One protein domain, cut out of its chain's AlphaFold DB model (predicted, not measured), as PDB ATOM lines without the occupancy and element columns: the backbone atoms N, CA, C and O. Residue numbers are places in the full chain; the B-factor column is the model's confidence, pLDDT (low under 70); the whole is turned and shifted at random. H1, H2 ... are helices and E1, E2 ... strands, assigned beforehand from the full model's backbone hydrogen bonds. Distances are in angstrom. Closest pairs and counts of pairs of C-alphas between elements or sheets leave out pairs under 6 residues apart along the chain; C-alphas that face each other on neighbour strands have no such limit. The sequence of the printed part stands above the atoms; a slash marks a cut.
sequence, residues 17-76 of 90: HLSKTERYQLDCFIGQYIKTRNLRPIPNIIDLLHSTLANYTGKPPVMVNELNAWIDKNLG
ATOM      1  N   HIS A  17      -6.324  30.218  18.527       74.38
ATOM      2  CA  HIS A  17      -5.809  30.602  17.217       74.38
ATOM      3  C   HIS A  17      -4.334  30.195  17.096       74.38
ATOM      4  O   HIS A  17      -3.479  30.655  17.857       74.38
ATOM      5  N   LEU A  18      -4.032  29.327  16.127       71.19
ATOM      6  CA  LEU A  18      -2.655  29.019  15.720       71.19
ATOM      7  C   LEU A  18      -2.081  30.174  14.897       71.19
ATOM      8  O   LEU A  18      -0.935  30.579  15.081       71.19
ATOM      9  N   SER A  19      -2.905  30.723  14.007       69.38
ATOM     10  CA  SER A  19      -2.564  31.836  13.130       69.38
ATOM     11  C   SER A  19      -3.785  32.736  12.915       69.38
ATOM     12  O   SER A  19      -4.850  32.536  13.502       69.38
ATOM     13  N   LYS A  20      -3.656  33.759  12.061       66.50
ATOM     14  CA  LYS A  20      -4.769  34.666  11.728       66.50
ATOM     15  C   LYS A  20      -5.946  33.946  11.057       66.50
ATOM     16  O   LYS A  20      -7.063  34.450  11.107       66.50
ATOM     17  N   THR A  21      -5.693  32.796  10.435       71.62
ATOM     18  CA  THR A  21      -6.676  32.032   9.656       71.62
ATOM     19  C   THR A  21      -6.908  30.628  10.199       71.62
ATOM     20  O   THR A  21      -7.962  30.052   9.945       71.62
ATOM     21  N   GLU A  22      -5.960  30.074  10.954       76.38
ATOM     22  CA  GLU A  22      -6.055  28.716  11.488       76.38
ATOM     23  C   GLU A  22      -6.572  28.731  12.922       76.38
ATOM     24  O   GLU A  22      -5.937  29.253  13.845       76.38
ATOM     25  N   ARG A  23      -7.740  28.112  13.091       76.75
ATOM     26  CA  ARG A  23      -8.341  27.833  14.391       76.75
ATOM     27  C   ARG A  23      -7.971  26.425  14.825       76.75
ATOM     28  O   ARG A  23      -7.912  25.503  14.016       76.75
ATOM     29  N   TYR A  24      -7.767  26.278  16.117       78.62
ATOM     30  CA  TYR A  24      -7.376  25.053  16.774       78.62
ATOM     31  C   TYR A  24      -8.351  24.783  17.909       78.62
ATOM     32  O   TYR A  24      -8.638  25.663  18.720       78.62
ATOM     33  N   GLN A  25      -8.911  23.579  17.939       82.62
ATOM     34  CA  GLN A  25      -9.849  23.199  18.992       82.62
ATOM     35  C   GLN A  25      -9.123  23.104  20.335       82.62
ATOM     36  O   GLN A  25      -7.964  22.680  20.387       82.62
ATOM     37  N   LEU A  26      -9.810  23.477  21.417       80.69
ATOM     38  CA  LEU A  26      -9.224  23.477  22.757       80.69
ATOM     39  C   LEU A  26      -8.739  22.081  23.184       80.69
ATOM     40  O   LEU A  26      -7.623  21.954  23.677       80.69
ATOM     41  N   ASP A  27      -9.517  21.027  22.921       82.94
ATOM     42  CA  ASP A  27      -9.124  19.634  23.188       82.94
ATOM     43  C   ASP A  27      -7.818  19.240  22.482       82.94
ATOM     44  O   ASP A  27      -6.911  18.658  23.084       82.94
ATOM     45  N   CYS A  28      -7.677  19.616  21.206       84.31
ATOM     46  CA  CYS A  28      -6.454  19.375  20.441       84.31
ATOM     47  C   CYS A  28      -5.263  20.130  21.047       84.31
ATOM     48  O   CYS A  28      -4.176  19.564  21.188       84.31
ATOM     49  N   PHE A  29      -5.481  21.383  21.461       86.50
ATOM     50  CA  PHE A  29      -4.485  22.180  22.177       86.50
ATOM     51  C   PHE A  29      -4.037  21.508  23.475       86.50
ATOM     52  O   PHE A  29      -2.835  21.358  23.683       86.50
ATOM     53  N   ILE A  30      -4.968  21.057  24.316       87.81
ATOM     54  CA  ILE A  30      -4.669  20.392  25.592       87.81
ATOM     55  C   ILE A  30      -3.818  19.139  25.353       87.81
ATOM     56  O   ILE A  30      -2.768  18.970  25.979       87.81
ATOM     57  N   GLY A  31      -4.206  18.298  24.390       88.12
ATOM     58  CA  GLY A  31      -3.435  17.109  24.025       88.12
ATOM     59  C   GLY A  31      -2.009  17.440  23.565       88.12
ATOM     60  O   GLY A  31      -1.042  16.802  23.998       88.12
ATOM     61  N   GLN A  32      -1.851  18.471  22.730       86.38
ATOM     62  CA  GLN A  32      -0.539  18.935  22.274       86.38
ATOM     63  C   GLN A  32       0.296  19.530  23.418       86.38
ATOM     64  O   GLN A  32       1.494  19.242  23.512       86.38
ATOM     65  N   TYR A  33      -0.317  20.314  24.304       86.56
ATOM     66  CA  TYR A  33       0.319  20.925  25.470       86.56
ATOM     67  C   TYR A  33       0.914  19.854  26.394       86.56
ATOM     68  O   TYR A  33       2.109  19.894  26.703       86.56
ATOM     69  N   ILE A  34       0.115  18.840  26.751       87.56
ATOM     70  CA  ILE A  34       0.535  17.700  27.580       87.56
ATOM     71  C   ILE A  34       1.686  16.938  26.921       87.56
ATOM     72  O   ILE A  34       2.664  16.583  27.583       87.56
ATOM     73  N   LYS A  35       1.581  16.675  25.613       86.38
ATOM     74  CA  LYS A  35       2.599  15.925  24.867       86.38
ATOM     75  C   LYS A  35       3.934  16.664  24.828       86.38
ATOM     76  O   LYS A  35       4.966  16.034  25.034       86.38
ATOM     77  N   THR A  36       3.901  17.970  24.580       83.31
ATOM     78  CA  THR A  36       5.101  18.806  24.408       83.31
ATOM     79  C   THR A  36       5.861  18.984  25.722       83.31
ATOM     80  O   THR A  36       7.084  19.014  25.725       83.31
ATOM     81  N   ARG A  37       5.141  19.047  26.848       82.44
ATOM     82  CA  ARG A  37       5.716  19.234  28.191       82.44
ATOM     83  C   ARG A  37       5.857  17.939  28.995       82.44
ATOM     84  O   ARG A  37       6.158  17.984  30.179       82.44
ATOM     85  N   ASN A  38       5.618  16.788  28.364       83.56
ATOM     86  CA  ASN A  38       5.646  15.467  28.997       83.56
ATOM     87  C   ASN A  38       4.806  15.376  30.292       83.56
ATOM     88  O   ASN A  38       5.214  14.743  31.258       83.56
ATOM     89  N   LEU A  39       3.614  15.982  30.304       82.44
ATOM     90  CA  LEU A  39       2.734  16.046  31.485       82.44
ATOM     91  C   LEU A  39       1.809  14.827  31.623       82.44
ATOM     92  O   LEU A  39       0.990  14.763  32.529       82.44
ATOM     93  N   ARG A  40       1.955  13.828  30.742       83.00
ATOM     94  CA  ARG A  40       1.199  12.565  30.785       83.00
ATOM     95  C   ARG A  40       1.251  11.810  32.124       83.00
ATOM     96  O   ARG A  40       0.237  11.204  32.449       83.00
ATOM     97  N   PRO A  41       2.365  11.790  32.887       83.88
ATOM     98  CA  PRO A  41       2.395  11.099  34.175       83.88
ATOM     99  C   PRO A  41       1.673  11.868  35.292       83.88
ATOM    100  O   PRO A  41       1.504  11.313  36.375       83.88
ATOM    101  N   ILE A  42       1.248  13.117  35.062       83.06
ATOM    102  CA  ILE A  42       0.505  13.895  36.056       83.06
ATOM    103  C   ILE A  42      -0.961  13.431  36.050       83.06
ATOM    104  O   ILE A  42      -1.637  13.551  35.023       83.06
ATOM    105  N   PRO A  43      -1.482  12.910  37.176       84.81
ATOM    106  CA  PRO A  43      -2.876  12.498  37.260       84.81
ATOM    107  C   PRO A  43      -3.799  13.713  37.128       84.81
ATOM    108  O   PRO A  43      -3.489  14.794  37.626       84.81
ATOM    109  N   ASN A  44      -4.944  13.532  36.466       87.69
ATOM    110  CA  ASN A  44      -5.962  14.574  36.264       87.69
ATOM    111  C   ASN A  44      -5.441  15.844  35.563       87.69
ATOM    112  O   ASN A  44      -6.029  16.914  35.698       87.69
ATOM    113  N   ILE A  45      -4.346  15.752  34.796       86.44
ATOM    114  CA  ILE A  45      -3.785  16.906  34.082       86.44
ATOM    115  C   ILE A  45      -4.763  17.500  33.062       86.44
ATOM    116  O   ILE A  45      -4.778  18.708  32.853       86.44
ATOM    117  N   ILE A  46      -5.595  16.655  32.450       87.56
ATOM    118  CA  ILE A  46      -6.625  17.077  31.501       87.56
ATOM    119  C   ILE A  46      -7.665  17.929  32.238       87.56
ATOM    120  O   ILE A  46      -7.844  19.091  31.883       87.56
ATOM    121  N   ASP A  47      -8.270  17.411  33.312       88.00
ATOM    122  CA  ASP A  47      -9.234  18.150  34.139       88.00
ATOM    123  C   ASP A  47      -8.651  19.439  34.728       88.00
ATOM    124  O   ASP A  47      -9.332  20.467  34.764       88.00
ATOM    125  N   LEU A  48      -7.382  19.409  35.150       87.69
ATOM    126  CA  LEU A  48      -6.671  20.590  35.629       87.69
ATOM    127  C   LEU A  48      -6.577  21.650  34.528       87.69
ATOM    128  O   LEU A  48      -6.955  22.794  34.755       87.69
ATOM    129  N   LEU A  49      -6.139  21.268  33.324       86.75
ATOM    130  CA  LEU A  49      -6.053  22.183  32.186       86.75
ATOM    131  C   LEU A  49      -7.429  22.729  31.801       86.75
ATOM    132  O   LEU A  49      -7.548  23.936  31.617       86.75
ATOM    133  N   HIS A  50      -8.475  21.900  31.750       85.81
ATOM    134  CA  HIS A  50      -9.842  22.369  31.500       85.81
ATOM    135  C   HIS A  50     -10.314  23.363  32.566       85.81
ATOM    136  O   HIS A  50     -10.834  24.422  32.222       85.81
ATOM    137  N   SER A  51     -10.086  23.070  33.847       86.56
ATOM    138  CA  SER A  51     -10.466  23.950  34.960       86.56
ATOM    139  C   SER A  51      -9.701  25.275  34.926       86.56
ATOM    140  O   SER A  51     -10.264  26.341  35.168       86.56
ATOM    141  N   THR A  52      -8.413  25.238  34.585       85.50
ATOM    142  CA  THR A  52      -7.585  26.434  34.408       85.50
ATOM    143  C   THR A  52      -8.058  27.255  33.209       85.50
ATOM    144  O   THR A  52      -8.241  28.462  33.330       85.50
ATOM    145  N   LEU A  53      -8.341  26.613  32.075       82.50
ATOM    146  CA  LEU A  53      -8.837  27.263  30.859       82.50
ATOM    147  C   LEU A  53     -10.260  27.817  31.010       82.50
ATOM    148  O   LEU A  53     -10.581  28.829  30.394       82.50
ATOM    149  N   ALA A  54     -11.093  27.221  31.863       82.62
ATOM    150  CA  ALA A  54     -12.407  27.760  32.213       82.62
ATOM    151  C   ALA A  54     -12.315  29.109  32.948       82.62
ATOM    152  O   ALA A  54     -13.230  29.919  32.863       82.62
ATOM    153  N   ASN A  55     -11.196  29.374  33.629       82.00
ATOM    154  CA  ASN A  55     -10.916  30.649  34.293       82.00
ATOM    155  C   ASN A  55     -10.127  31.626  33.406       82.00
ATOM    156  O   ASN A  55      -9.685  32.677  33.875       82.00
ATOM    157  N   TYR A  56      -9.902  31.293  32.134       81.44
ATOM    158  CA  TYR A  56      -9.147  32.148  31.234       81.44
ATOM    159  C   TYR A  56      -9.970  33.385  30.845       81.44
ATOM    160  O   TYR A  56     -10.984  33.294  30.160       81.44
ATOM    161  N   THR A  57      -9.506  34.566  31.257       75.38
ATOM    162  CA  THR A  57     -10.185  35.854  31.017       75.38
ATOM    163  C   THR A  57      -9.619  36.636  29.827       75.38
ATOM    164  O   THR A  57      -9.870  37.839  29.703       75.38
ATOM    165  N   GLY A  58      -8.775  36.020  28.995       69.44
ATOM    166  CA  GLY A  58      -8.151  36.714  27.870       69.44
ATOM    167  C   GLY A  58      -9.150  37.053  26.766       69.44
ATOM    168  O   GLY A  58     -10.176  36.394  26.594       69.44
ATOM    169  N   LYS A  59      -8.857  38.120  26.016       68.50
ATOM    170  CA  LYS A  59      -9.720  38.581  24.925       68.50
ATOM    171  C   LYS A  59      -9.362  37.849  23.627       68.50
ATOM    172  O   LYS A  59      -8.185  37.799  23.284       68.50
ATOM    173  N   PRO A  60     -10.345  37.332  22.872       67.31
ATOM    174  CA  PRO A  60     -10.082  36.751  21.563       67.31
ATOM    175  C   PRO A  60      -9.565  37.805  20.564       67.31
ATOM    176  O   PRO A  60      -9.969  38.970  20.649       67.31
ATOM    177  N   PRO A  61      -8.720  37.418  19.584       69.88
ATOM    178  CA  PRO A  61      -8.265  36.055  19.286       69.88
ATOM    179  C   PRO A  61      -7.138  35.580  20.217       69.88
ATOM    180  O   PRO A  61      -6.091  36.214  20.314       69.88
ATOM    181  N   VAL A  62      -7.338  34.430  20.863       76.25
ATOM    182  CA  VAL A  62      -6.382  33.874  21.830       76.25
ATOM    183  C   VAL A  62      -5.347  33.050  21.098       76.25
ATOM    184  O   VAL A  62      -5.656  31.988  20.560       76.25
ATOM    185  N   MET A  63      -4.116  33.542  21.062       83.62
ATOM    186  CA  MET A  63      -3.029  32.864  20.365       83.62
ATOM    187  C   MET A  63      -2.494  31.693  21.195       83.62
ATOM    188  O   MET A  63      -2.336  31.812  22.409       83.62
ATOM    189  N   VAL A  64      -2.118  30.591  20.537       83.06
ATOM    190  CA  VAL A  64      -1.502  29.414  21.191       83.06
ATOM    191  C   VAL A  64      -0.320  29.806  22.086       83.06
ATOM    192  O   VAL A  64      -0.184  29.289  23.191       83.06
ATOM    193  N   ASN A  65       0.517  30.747  21.641       81.81
ATOM    194  CA  ASN A  65       1.677  31.212  22.407       81.81
ATOM    195  C   ASN A  65       1.275  31.960  23.684       81.81
ATOM    196  O   ASN A  65       1.908  31.785  24.722       81.81
ATOM    197  N   GLU A  66       0.215  32.765  23.612       83.69
ATOM    198  CA  GLU A  66      -0.305  33.494  24.768       83.69
ATOM    199  C   GLU A  66      -0.922  32.527  25.778       83.69
ATOM    200  O   GLU A  66      -0.629  32.603  26.968       83.69
ATOM    201  N   LEU A  67      -1.708  31.565  25.291       83.75
ATOM    202  CA  LEU A  67      -2.319  30.548  26.134       83.75
ATOM    203  C   LEU A  67      -1.262  29.665  26.805       83.75
ATOM    204  O   LEU A  67      -1.345  29.410  28.001       83.75
ATOM    205  N   ASN A  68      -0.224  29.272  26.061       85.25
ATOM    206  CA  ASN A  68       0.939  28.575  26.603       85.25
ATOM    207  C   ASN A  68       1.584  29.366  27.746       85.25
ATOM    208  O   ASN A  68       1.731  28.834  28.840       85.25
ATOM    209  N   ALA A  69       1.923  30.636  27.512       84.00
ATOM    210  CA  ALA A  69       2.553  31.482  28.524       84.00
ATOM    211  C   ALA A  69       1.650  31.695  29.750       84.00
ATOM    212  O   ALA A  69       2.126  31.737  30.886       84.00
ATOM    213  N   TRP A  70       0.339  31.808  29.536       86.44
ATOM    214  CA  TRP A  70      -0.626  31.979  30.611       86.44
ATOM    215  C   TRP A  70      -0.765  30.717  31.467       86.44
ATOM    216  O   TRP A  70      -0.729  30.816  32.693       86.44
ATOM    217  N   ILE A  71      -0.865  29.533  30.854       85.62
ATOM    218  CA  ILE A  71      -0.909  28.262  31.591       85.62
ATOM    219  C   ILE A  71       0.410  28.038  32.329       85.62
ATOM    220  O   ILE A  71       0.385  27.694  33.506       85.62
ATOM    221  N   ASP A  72       1.552  28.306  31.694       84.25
ATOM    222  CA  ASP A  72       2.867  28.177  32.332       84.25
ATOM    223  C   ASP A  72       2.985  29.087  33.564       84.25
ATOM    224  O   ASP A  72       3.584  28.699  34.565       84.25
ATOM    225  N   LYS A  73       2.371  30.278  33.529       83.00
ATOM    226  CA  LYS A  73       2.302  31.192  34.677       83.00
ATOM    227  C   LYS A  73       1.346  30.709  35.774       83.00
ATOM    228  O   LYS A  73       1.638  30.927  36.944       83.00
ATOM    229  N   ASN A  74       0.215  30.098  35.417       83.88
ATOM    230  CA  ASN A  74      -0.802  29.665  36.387       83.88
ATOM    231  C   ASN A  74      -0.474  28.318  37.037       83.88
ATOM    232  O   ASN A  74      -0.679  28.148  38.232       83.88
ATOM    233  N   LEU A  75       0.018  27.363  36.250       81.69
ATOM    234  CA  LEU A  75       0.287  25.994  36.688       81.69
ATOM    235  C   LEU A  75       1.772  25.724  36.937       81.69
ATOM    236  O   LEU A  75       2.116  24.695  37.507       81.69
ATOM    237  N   GLY A  76       2.668  26.612  36.497       78.75
ATOM    238  CA  GLY A  76       4.108  26.432  36.679       78.75
ATOM    239  C   GLY A  76       4.719  25.331  35.808       78.75
ATOM    240  O   GLY A  76       5.905  25.042  35.955       78.75
TER     241      GLY A  76
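Overview. This is residues 17 to 76 of the 90 residues of an uncharacterized protein of Pseudomonas fluorescens (UniProt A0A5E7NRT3). Three short helices, H1, H2 and H3, are set at steep angles to one another, their centres making a triangle, with few close pairs of C-alphas between them. A short strand, E1, leads straight into H1, and the first printed residues beside it make one end of the longest axis, while the loop between H1 and H2 makes the other. The printed part has 60 residues with one named strand and three named helices, in the order E1, H1, H2, H3; no two strands pair, and the class is mostly helix. The whole is compact, with a radius of gyration of the C-alphas of 11.3 A, yet elongated in outline, with spans of 33 by 20 by 16 A.

Arrangement. Begin at His 17 and go along the backbone to the strand E1, residues 23 to 25, which pairs with no named strand. The helix H1, residues 26 to 36, follows by a tight link with 0 residues between, and E1 and H1 meet only through their link. Go on through a short link of 8 residues to the helix H2, residues 45 to 54. H1 and H2 only just touch, with 3 pairs of C-alphas within 8 A; look at the closest C-alphas, those of Ile 30 and Leu 49, and you will find them 7.0 A apart. The lines of H1 and H2 stand at a steep tilt of 47 degrees, and the two run opposite ways. A short link of 9 residues then leads to the helix H3, residues 64 to 75. H2 and H3 only just touch, again with 3 pairs of C-alphas within 8 A, and H3 does so with residues 71 to 74 alone. Their closest C-alphas are those of Thr 52 and Ile 71, 7.5 A apart, and their lines are about perpendicular, at 73 degrees. H1 and H3 are close but not clearly touching: the closest C-alphas, those of Tyr 33 and Asn 68, are 7.8 A apart. The lines of H1 and H3 are only just about perpendicular, at 70.0 degrees. E1 is apart from H2 and from H3. Look along the backbones of H1, H2 and H3: in each, every O i to N i+4 pair is within hydrogen-bond range.

Along the chain. Find C-alpha 23 at (-8.341, 27.833, 14.391); here E1 begins, and it ends at Gln 25. From C-alpha 26 at (-9.224, 23.477, 22.757), H1 runs 15.2 A from first to last C-alpha and ends at Thr 36. H2 runs from Ile 45 to Ala 54, 14.0 A from first to last C-alpha. H3, the longest helix with 12 residues, runs from Val 64 to Leu 75, 16.0 A from first to last C-alpha, and you will find its last C-alpha at (0.287, 25.994, 36.688).

Size, cuts and confidence. The two C-alphas farthest apart are those of Thr 21 and Pro 43, 34.0 A. The C-alphas of His 17 and Gly 76, the first and last printed, are 22.2 A apart. The printed part has no cut, and no link between its named elements is long. Look at the B-factor column for the model's confidence: the mean pLDDT of the printed part is 81.6. It is under 70 at 6 residues, namely residues 19 to 20, which come before E1, and residues 58 to 61, in the link between H2 and H3.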